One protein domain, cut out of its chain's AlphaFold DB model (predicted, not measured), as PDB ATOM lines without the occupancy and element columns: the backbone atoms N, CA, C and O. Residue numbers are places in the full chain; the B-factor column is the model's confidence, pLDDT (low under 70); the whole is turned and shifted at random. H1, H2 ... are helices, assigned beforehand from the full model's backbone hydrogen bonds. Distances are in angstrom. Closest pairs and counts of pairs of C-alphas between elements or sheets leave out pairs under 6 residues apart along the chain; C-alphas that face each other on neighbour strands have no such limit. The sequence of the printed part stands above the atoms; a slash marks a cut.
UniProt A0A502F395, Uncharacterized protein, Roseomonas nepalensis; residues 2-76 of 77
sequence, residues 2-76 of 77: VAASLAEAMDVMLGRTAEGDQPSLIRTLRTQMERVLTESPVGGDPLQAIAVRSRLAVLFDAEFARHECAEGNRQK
ATOM      1  N   VAL A   2     260.440 370.853 303.730       66.38
ATOM      2  CA  VAL A   2     261.292 371.551 304.726       66.38
ATOM      3  C   VAL A   2     260.872 373.008 304.989       66.38
ATOM      4  O   VAL A   2     260.724 373.387 306.141       66.38
ATOM      5  N   ALA A   3     260.604 373.796 303.942       64.31
ATOM      6  CA  ALA A   3     260.174 375.192 304.095       64.31
ATOM      7  C   ALA A   3     258.827 375.342 304.830       64.31
ATOM      8  O   ALA A   3     258.677 376.215 305.670       64.31
ATOM      9  N   ALA A   4     257.866 374.452 304.561       72.56
ATOM     10  CA  ALA A   4     256.549 374.494 305.198       72.56
ATOM     11  C   ALA A   4     256.623 374.121 306.687       72.56
ATOM     12  O   ALA A   4     256.032 374.798 307.518       72.56
ATOM     13  N   SER A   5     257.400 373.088 307.030       76.25
ATOM     14  CA  SER A   5     257.622 372.694 308.427       76.25
ATOM     15  C   SER A   5     258.386 373.759 309.216       76.25
ATOM     16  O   SER A   5     258.156 373.923 310.410       76.25
ATOM     17  N   LEU A   6     259.287 374.490 308.554       74.88
ATOM     18  CA  LEU A   6     259.981 375.623 309.151       74.88
ATOM     19  C   LEU A   6     259.025 376.788 309.435       74.88
ATOM     20  O   LEU A   6     259.007 377.287 310.556       74.88
ATOM     21  N   ALA A   7     258.233 377.189 308.440       74.19
ATOM     22  CA  ALA A   7     257.260 378.265 308.589       74.19
ATOM     23  C   ALA A   7     256.280 377.974 309.736       74.19
ATOM     24  O   ALA A   7     256.091 378.811 310.611       74.19
ATOM     25  N   GLU A   8     255.750 376.749 309.804       82.12
ATOM     26  CA  GLU A   8     254.846 376.322 310.875       82.12
ATOM     27  C   GLU A   8     255.517 376.364 312.259       82.12
ATOM     28  O   GLU A   8     254.932 376.855 313.226       82.12
ATOM     29  N   ALA A   9     256.768 375.904 312.373       82.44
ATOM     30  CA  ALA A   9     257.512 375.978 313.629       82.44
ATOM     31  C   ALA A   9     257.739 377.432 314.076       82.44
ATOM     32  O   ALA A   9     257.589 377.742 315.260       82.44
ATOM     33  N   MET A  10     258.056 378.330 313.140       80.62
ATOM     34  CA  MET A  10     258.227 379.755 313.423       80.62
ATOM     35  C   MET A  10     256.912 380.423 313.828       80.62
ATOM     36  O   MET A  10     256.890 381.134 314.833       80.62
ATOM     37  N   ASP A  11     255.813 380.141 313.125       83.44
ATOM     38  CA  ASP A  11     254.474 380.631 313.470       83.44
ATOM     39  C   ASP A  11     254.082 380.205 314.899       83.44
ATOM     40  O   ASP A  11     253.617 381.024 315.696       83.44
ATOM     41  N   VAL A  12     254.340 378.945 315.277       86.81
ATOM     42  CA  VAL A  12     254.071 378.432 316.632       86.81
ATOM     43  C   VAL A  12     254.939 379.117 317.692       86.81
ATOM     44  O   VAL A  12     254.448 379.429 318.779       86.81
ATOM     45  N   MET A  13     256.226 379.344 317.413       82.75
ATOM     46  CA  MET A  13     257.141 379.993 318.358       82.75
ATOM     47  C   MET A  13     256.803 381.475 318.555       82.75
ATOM     48  O   MET A  13     256.794 381.961 319.689       82.75
ATOM     49  N   LEU A  14     256.470 382.182 317.476       80.94
ATOM     50  CA  LEU A  14     256.106 383.597 317.527       80.94
ATOM     51  C   LEU A  14     254.729 383.797 318.163       80.94
ATOM     52  O   LEU A  14     254.588 384.668 319.015       80.94
ATOM     53  N   GLY A  15     253.757 382.927 317.876       81.56
ATOM     54  CA  GLY A  15     252.423 382.979 318.486       81.56
ATOM     55  C   GLY A  15     252.397 382.749 320.003       81.56
ATOM     56  O   GLY A  15     251.412 383.082 320.658       81.56
ATOM     57  N   ARG A  16     253.470 382.197 320.586       84.62
ATOM     58  CA  ARG A  16     253.641 382.015 322.043       84.62
ATOM     59  C   ARG A  16     254.439 383.137 322.707       84.62
ATOM     60  O   ARG A  16     254.591 383.129 323.926       84.62
ATOM     61  N   THR A  17     254.965 384.065 321.918       81.00
ATOM     62  CA  THR A  17     255.834 385.150 322.372       81.00
ATOM     63  C   THR A  17     255.043 386.449 322.380       81.00
ATOM     64  O   THR A  17     254.275 386.709 321.452       81.00
ATOM     65  N   ALA A  18     255.207 387.267 323.422       79.94
ATOM     66  CA  ALA A  18     254.560 388.575 323.480       79.94
ATOM     67  C   ALA A  18     254.960 389.421 322.257       79.94
ATOM     68  O   ALA A  18     256.123 389.402 321.861       79.94
ATOM     69  N   GLU A  19     254.018 390.172 321.672       74.81
ATOM     70  CA  GLU A  19     254.242 390.924 320.419       74.81
ATOM     71  C   GLU A  19     255.471 391.855 320.490       74.81
ATOM     72  O   GLU A  19     256.212 391.982 319.519       74.81
ATOM     73  N   GLY A  20     255.764 392.441 321.659       76.44
ATOM     74  CA  GLY A  20     256.954 393.280 321.861       76.44
ATOM     75  C   GLY A  20     258.292 392.527 321.832       76.44
ATOM     76  O   GLY A  20     259.318 393.114 321.487       76.44
ATOM     77  N   ASP A  21     258.289 391.228 322.136       78.69
ATOM     78  CA  ASP A  21     259.496 390.400 322.238       78.69
ATOM     79  C   ASP A  21     259.790 389.624 320.943       78.69
ATOM     80  O   ASP A  21     260.921 389.175 320.725       78.69
ATOM     81  N   GLN A  22     258.810 389.507 320.042       80.75
ATOM     82  CA  GLN A  22     258.922 388.764 318.780       80.75
ATOM     83  C   GLN A  22     260.096 389.216 317.887       80.75
ATOM     84  O   GLN A  22     260.828 388.343 317.414       80.75
ATOM     85  N   PRO A  23     260.387 390.522 317.698       81.56
ATOM     86  CA  PRO A  23     261.540 390.946 316.899       81.56
ATOM     87  C   PRO A  23     262.881 390.481 317.478       81.56
ATOM     88  O   PRO A  23     263.813 390.167 316.734       81.56
ATOM     89  N   SER A  24     262.993 390.429 318.809       81.12
ATOM     90  CA  SER A  24     264.205 389.943 319.473       81.12
ATOM     91  C   SER A  24     264.375 388.436 319.266       81.12
ATOM     92  O   SER A  24     265.464 387.989 318.902       81.12
ATOM     93  N   LEU A  25     263.278 387.678 319.368       82.38
ATOM     94  CA  LEU A  25     263.251 386.241 319.126       82.38
ATOM     95  C   LEU A  25     263.642 385.902 317.682       82.38
ATOM     96  O   LEU A  25     264.497 385.046 317.473       82.38
ATOM     97  N   ILE A  26     263.083 386.605 316.692       84.69
ATOM     98  CA  ILE A  26     263.418 386.431 315.267       84.69
ATOM     99  C   ILE A  26     264.928 386.586 315.037       84.69
ATOM    100  O   ILE A  26     265.551 385.727 314.411       84.69
ATOM    101  N   ARG A  27     265.544 387.635 315.599       84.81
ATOM    102  CA  ARG A  27     266.995 387.859 315.487       84.81
ATOM    103  C   ARG A  27     267.804 386.755 316.161       84.81
ATOM    104  O   ARG A  27     268.770 386.271 315.576       84.81
ATOM    105  N   THR A  28     267.411 386.332 317.364       85.69
ATOM    106  CA  THR A  28     268.076 385.231 318.073       85.69
ATOM    107  C   THR A  28     268.022 383.934 317.272       85.69
ATOM    108  O   THR A  28     269.046 383.264 317.137       85.69
ATOM    109  N   LEU A  29     266.864 383.597 316.704       85.06
ATOM    110  CA  LEU A  29     266.689 382.397 315.889       85.06
ATOM    111  C   LEU A  29     267.529 382.451 314.608       85.06
ATOM    112  O   LEU A  29     268.153 381.446 314.270       85.06
ATOM    113  N   ARG A  30     267.622 383.615 313.949       85.62
ATOM    114  CA  ARG A  30     268.510 383.810 312.791       85.62
ATOM    115  C   ARG A  30     269.966 383.512 313.160       85.62
ATOM    116  O   ARG A  30     270.586 382.650 312.545       85.62
ATOM    117  N   THR A  31     270.485 384.132 314.222       85.31
ATOM    118  CA  THR A  31     271.874 383.912 314.665       85.31
ATOM    119  C   THR A  31     272.142 382.465 315.085       85.31
ATOM    120  O   THR A  31     273.206 381.919 314.793       85.31
ATOM    121  N   GLN A  32     271.201 381.817 315.778       83.75
ATOM    122  CA  GLN A  32     271.354 380.407 316.144       83.75
ATOM    123  C   GLN A  32     271.379 379.504 314.909       83.75
ATOM    124  O   GLN A  32     272.182 378.575 314.853       83.75
ATOM    125  N   MET A  33     270.556 379.798 313.903       84.06
ATOM    126  CA  MET A  33     270.523 379.024 312.668       84.06
ATOM    127  C   MET A  33     271.813 379.174 311.853       84.06
ATOM    128  O   MET A  33     272.366 378.177 311.396       84.06
ATOM    129  N   GLU A  34     272.341 380.393 311.728       83.75
ATOM    130  CA  GLU A  34     273.633 380.656 311.079       83.75
ATOM    131  C   GLU A  34     274.775 379.865 311.735       83.75
ATOM    132  O   GLU A  34     275.602 379.258 311.043       83.75
ATOM    133  N   ARG A  35     274.792 379.807 313.075       83.38
ATOM    134  CA  ARG A  35     275.761 378.995 313.828       83.38
ATOM    135  C   ARG A  35     275.603 377.512 313.540       83.38
ATOM    136  O   ARG A  35     276.582 376.870 313.180       83.38
ATOM    137  N   VAL A  36     274.383 376.978 313.624       81.56
ATOM    138  CA  VAL A  36     274.119 375.561 313.331       81.56
ATOM    139  C   VAL A  36     274.560 375.209 311.911       81.56
ATOM    140  O   VAL A  36     275.250 374.211 311.719       81.56
ATOM    141  N   LEU A  37     274.241 376.033 310.913       80.00
ATOM    142  CA  LEU A  37     274.642 375.779 309.526       80.00
ATOM    143  C   LEU A  37     276.164 375.811 309.330       80.00
ATOM    144  O   LEU A  37     276.683 375.076 308.489       80.00
ATOM    145  N   THR A  38     276.881 376.621 310.106       80.69
ATOM    146  CA  THR A  38     278.343 376.733 310.032       80.69
ATOM    147  C   THR A  38     279.038 375.579 310.758       80.69
ATOM    148  O   THR A  38     279.943 374.946 310.204       80.69
ATOM    149  N   GLU A  39     278.583 375.271 311.972       79.75
ATOM    150  CA  GLU A  39     279.230 374.361 312.925       79.75
ATOM    151  C   GLU A  39     278.798 372.895 312.767       79.75
ATOM    152  O   GLU A  39     279.505 371.997 313.222       79.75
ATOM    153  N   SER A  40     277.656 372.618 312.124       73.75
ATOM    154  CA  SER A  40     277.118 371.254 312.045       73.75
ATOM    155  C   SER A  40     278.036 370.341 311.220       73.75
ATOM    156  O   SER A  40     278.265 370.627 310.045       73.75
ATOM    157  N   PRO A  41     278.576 369.245 311.776       69.12
ATOM    158  CA  PRO A  41     279.530 368.404 311.069       69.12
ATOM    159  C   PRO A  41     278.928 367.853 309.774       69.12
ATOM    160  O   PRO A  41     277.836 367.286 309.753       69.12
ATOM    161  N   VAL A  42     279.666 368.019 308.680       70.50
ATOM    162  CA  VAL A  42     279.294 367.461 307.382       70.50
ATOM    163  C   VAL A  42     279.769 366.015 307.315       70.50
ATOM    164  O   VAL A  42     280.970 365.756 307.283       70.50
ATOM    165  N   GLY A  43     278.828 365.074 307.273       73.00
ATOM    166  CA  GLY A  43     279.099 363.704 306.839       73.00
ATOM    167  C   GLY A  43     278.905 363.561 305.326       73.00
ATOM    168  O   GLY A  43     277.997 364.170 304.765       73.00
ATOM    169  N   GLY A  44     279.719 362.730 304.671       77.19
ATOM    170  CA  GLY A  44     279.584 362.437 303.235       77.19
ATOM    171  C   GLY A  44     280.304 363.435 302.317       77.19
ATOM    172  O   GLY A  44     281.362 363.949 302.674       77.19
ATOM    173  N   ASP A  45     279.758 363.660 301.115       82.94
ATOM    174  CA  ASP A  45     280.351 364.529 300.087       82.94
ATOM    175  C   ASP A  45     280.298 366.020 300.502       82.94
ATOM    176  O   ASP A  45     279.203 366.581 300.653       82.94
ATOM    177  N   PRO A  46     281.458 366.695 300.638       80.44
ATOM    178  CA  PRO A  46     281.533 368.113 300.979       80.44
ATOM    179  C   PRO A  46     280.750 369.036 300.038       80.44
ATOM    180  O   PRO A  46     280.152 370.007 300.502       80.44
ATOM    181  N   LEU A  47     280.712 368.754 298.730       82.44
ATOM    182  CA  LEU A  47     280.008 369.604 297.761       82.44
ATOM    183  C   LEU A  47     278.496 369.515 297.938       82.44
ATOM    184  O   LEU A  47     277.800 370.534 297.929       82.44
ATOM    185  N   GLN A  48     277.986 368.301 298.153       78.00
ATOM    186  CA  GLN A  48     276.568 368.080 298.408       78.00
ATOM    187  C   GLN A  48     276.133 368.765 299.707       78.00
ATOM    188  O   GLN A  48     275.075 369.393 299.760       78.00
ATOM    189  N   ALA A  49     276.968 368.715 300.740       78.50
ATOM    190  CA  ALA A  49     276.676 369.361 302.006       78.50
ATOM    191  C   ALA A  49     276.711 370.890 301.937       78.50
ATOM    192  O   ALA A  49     275.844 371.541 302.518       78.50
ATOM    193  N   ILE A  50     277.659 371.469 301.196       81.75
ATOM    194  CA  ILE A  50     277.679 372.912 300.918       81.75
ATOM    195  C   ILE A  50     276.400 373.313 300.177       81.75
ATOM    196  O   ILE A  50     275.740 374.268 300.577       81.75
ATOM    197  N   ALA A  51     275.996 372.556 299.152       82.75
ATOM    198  CA  ALA A  51     274.772 372.838 298.406       82.75
ATOM    199  C   ALA A  51     273.518 372.785 299.298       82.75
ATOM    200  O   ALA A  51     272.646 373.654 299.202       82.75
ATOM    201  N   VAL A  52     273.434 371.802 300.198       80.25
ATOM    202  CA  VAL A  52     272.334 371.686 301.167       80.25
ATOM    203  C   VAL A  52     272.350 372.844 302.164       80.25
ATOM    204  O   VAL A  52     271.303 373.451 302.381       80.25
ATOM    205  N   ARG A  53     273.512 373.205 302.722       82.44
ATOM    206  CA  ARG A  53     273.652 374.346 303.645       82.44
ATOM    207  C   ARG A  53     273.235 375.659 302.993       82.44
ATOM    208  O   ARG A  53     272.426 376.377 303.569       82.44
ATOM    209  N   SER A  54     273.711 375.941 301.781       83.56
ATOM    210  CA  SER A  54     273.333 377.150 301.041       83.56
ATOM    211  C   SER A  54     271.835 377.187 300.748       83.56
ATOM    212  O   SER A  54     271.200 378.228 300.884       83.56
ATOM    213  N   ARG A  55     271.236 376.043 300.396       83.19
ATOM    214  CA  ARG A  55     269.792 375.959 300.158       83.19
ATOM    215  C   ARG A  55     268.983 376.177 301.435       83.19
ATOM    216  O   ARG A  55     267.947 376.828 301.377       83.19
ATOM    217  N   LEU A  56     269.442 375.643 302.563       82.25
ATOM    218  CA  LEU A  56     268.813 375.871 303.861       82.25
ATOM    219  C   LEU A  56     268.925 377.339 304.273       82.25
ATOM    220  O   LEU A  56     267.902 377.920 304.613       82.25
ATOM    221  N   ALA A  57     270.108 377.950 304.166       84.81
ATOM    222  CA  ALA A  57     270.320 379.363 304.484       84.81
ATOM    223  C   ALA A  57     269.325 380.269 303.741       84.81
ATOM    224  O   ALA A  57     268.615 381.046 304.368       84.81
ATOM    225  N   VAL A  58     269.170 380.069 302.428       86.69
ATOM    226  CA  VAL A  58     268.215 380.832 301.604       86.69
ATOM    227  C   VAL A  58     266.765 380.650 302.072       86.69
ATOM    228  O   VAL A  58     265.997 381.609 302.077       86.69
ATOM    229  N   LEU A  59     266.370 379.431 302.458       81.44
ATOM    230  CA  LEU A  59     265.017 379.167 302.962       81.44
ATOM    231  C   LEU A  59     264.773 379.838 304.319       81.44
ATOM    232  O   LEU A  59     263.711 380.418 304.522       81.44
ATOM    233  N   PHE A  60     265.750 379.777 305.226       82.12
ATOM    234  CA  PHE A  60     265.666 380.440 306.525       82.12
ATOM    235  C   PHE A  60     265.603 381.959 306.376       82.12
ATOM    236  O   PHE A  60     264.735 382.585 306.977       82.12
ATOM    237  N   ASP A  61     266.456 382.547 305.538       84.56
ATOM    238  CA  ASP A  61     266.462 383.991 305.296       84.56
ATOM    239  C   ASP A  61     265.126 384.485 304.743       84.56
ATOM    240  O   ASP A  61     264.617 385.510 305.200       84.56
ATOM    241  N   ALA A  62     264.528 383.739 303.809       84.19
ATOM    242  CA  ALA A  62     263.221 384.070 303.255       84.19
ATOM    243  C   ALA A  62     262.112 384.049 304.321       84.19
ATOM    244  O   ALA A  62     261.293 384.970 304.364       84.19
ATOM    245  N   GLU A  63     262.097 383.047 305.206       82.81
ATOM    246  CA  GLU A  63     261.106 382.980 306.287       82.81
ATOM    247  C   GLU A  63     261.331 384.070 307.337       82.81
ATOM    248  O   GLU A  63     260.389 384.775 307.701       82.81
ATOM    249  N   PHE A  64     262.572 384.299 307.773       84.31
ATOM    250  CA  PHE A  64     262.860 385.389 308.703       84.31
ATOM    251  C   PHE A  64     262.476 386.749 308.112       84.31
ATOM    252  O   PHE A  64     261.845 387.539 308.806       84.31
ATOM    253  N   ALA A  65     262.766 387.006 306.833       84.38
ATOM    254  CA  ALA A  65     262.353 388.238 306.165       84.38
ATOM    255  C   ALA A  65     260.820 388.380 306.098       84.38
ATOM    256  O   ALA A  65     260.296 389.465 306.347       84.38
ATOM    257  N   ARG A  66     260.083 387.292 305.823       82.00
ATOM    258  CA  ARG A  66     258.609 387.287 305.839       82.00
ATOM    259  C   ARG A  66     258.066 387.706 307.205       82.00
ATOM    260  O   ARG A  66     257.162 388.538 307.271       82.00
ATOM    261  N   HIS A  67     258.638 387.169 308.279       80.19
ATOM    262  CA  HIS A  67     258.243 387.499 309.646       80.19
ATOM    263  C   HIS A  67     258.668 388.911 310.066       80.19
ATOM    264  O   HIS A  67     257.863 389.634 310.645       80.19
ATOM    265  N   GLU A  68     259.875 389.360 309.715       79.44
ATOM    266  CA  GLU A  68     260.318 390.740 309.964       79.44
ATOM    267  C   GLU A  68     259.437 391.762 309.235       79.44
ATOM    268  O   GLU A  68     259.100 392.797 309.806       79.44
ATOM    269  N   CYS A  69     259.020 391.478 307.997       77.88
ATOM    270  CA  CYS A  69     258.085 392.328 307.261       77.88
ATOM    271  C   CYS A  69     256.679 392.322 307.875       77.88
ATOM    272  O   CYS A  69     256.047 393.377 307.941       77.88
ATOM    273  N   ALA A  70     256.183 391.162 308.317       74.88
ATOM    274  CA  ALA A  70     254.887 391.058 308.984       74.88
ATOM    275  C   ALA A  70     254.864 391.881 310.282       74.88
ATOM    276  O   ALA A  70     253.937 392.664 310.488       74.88
ATOM    277  N   GLU A  71     255.923 391.797 311.091       66.44
ATOM    278  CA  GLU A  71     256.054 392.565 312.332       66.44
ATOM    279  C   GLU A  71     256.314 394.058 312.084       66.44
ATOM    280  O   GLU A  71     255.688 394.916 312.708       66.44
ATOM    281  N   GLY A  72     257.162 394.403 311.112       63.44
ATOM    282  CA  GLY A  72     257.417 395.796 310.731       63.44
ATOM    283  C   GLY A  72     256.179 396.519 310.186       63.44
ATOM    284  O   GLY A  72     256.042 397.729 310.369       63.44
ATOM    285  N   ASN A  73     255.252 395.785 309.561       60.00
ATOM    286  CA  ASN A  73     253.947 396.313 309.155       60.00
ATOM    287  C   ASN A  73     252.953 396.406 310.322       60.00
ATOM    288  O   ASN A  73     252.107 397.293 310.306       60.00
ATOM    289  N   ARG A  74     253.058 395.535 311.332       56.50
ATOM    290  CA  ARG A  74     252.209 395.548 312.538       56.50
ATOM    291  C   ARG A  74     252.546 396.705 313.489       56.50
ATOM    292  O   ARG A  74     251.681 397.172 314.216       56.50
ATOM    293  N   GLN A  75     253.799 397.169 313.470       53.19
ATOM    294  CA  GLN A  75     254.310 398.266 314.304       53.19
ATOM    295  C   GLN A  75     254.159 399.664 313.674       53.19
ATOM    296  O   GLN A  75     254.502 400.662 314.315       53.19
ATOM    297  N   LYS A  76     253.666 399.771 312.432       46.84
ATOM    298  CA  LYS A  76     253.310 401.063 311.830       46.84
ATOM    299  C   LYS A  76     251.884 401.459 312.258       46.84
ATOM    300  O   LYS A  76     250.998 400.618 312.131       46.84
TER     301      LYS A  76
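Overview. This is residues 2 to 76 of the 77 residues of an uncharacterized protein of Roseomonas nepalensis (UniProt A0A502F395). The model is a rod-like helical hairpin with a shorter helix laid slantwise over one side: H2 and H3 run side by side in opposite ways, and H1 begins near the middle of H3 and ends near the start of H2. Together H1, H2 and H3 form a bundle that is up and down, each helix running against the one before it in the chain. H3 makes most of the length, and residues 43 to 48, of which 46 to 48 belong to H3, stick out at one end. The printed part has 75 residues with three named helices in the order H1, H2, H3 and no named strand; the class is all helix. It is only just loose, close to compact, with a radius of gyration of the C-alphas of 14.0 A and spans of 46 by 18 by 18 A.

Along the chain. H1 is residues 2 to 15 and measures 20.0 A from first to last C-alpha, beginning with C-alpha 2 at (261.292, 371.551, 304.726). H2 is residues 22 to 39 and measures 25.6 A, beginning with C-alpha 22 at (258.922, 388.764, 318.780). H3 is residues 46 to 74 and measures 41.8 A, ending with C-alpha 74 at (252.209, 395.548, 312.538).

Arrangement. H2 and H3 form a helical hairpin and touch, the closest C-alphas being those of Leu 37 and Arg 53, 6.1 A apart. They run opposite ways at a shallow tilt of 5 degrees. H1 touches H3 with residues 3 to 7 alone, and H3 touches H1 with residues 59 to 63 alone; the closest C-alphas are those of Ala 3 and Leu 59, 6.4 A apart. H1 and H3 run the same way at a tilt of 36 degrees, only just steep. H1 and H2 are close but not clearly touching, with the C-alphas of Leu 14 and Gln 22 the closest at 6.0 A. They run opposite ways at a tilt of 37 degrees, only just steep. In H1, H2 and H3 every O i to N i+4 pair is within hydrogen-bond range.

Size, cuts and confidence. The two C-alphas farthest apart are those of Gly 44 and Lys 76, 47.5 A. The printed part has no cut, and the links H1 to H2 and H2 to H3 are both short, with 6 residues each. The mean pLDDT of the printed part is 78.6; residues 2 to 3, residue 41 and residues 71 to 76 are under 70.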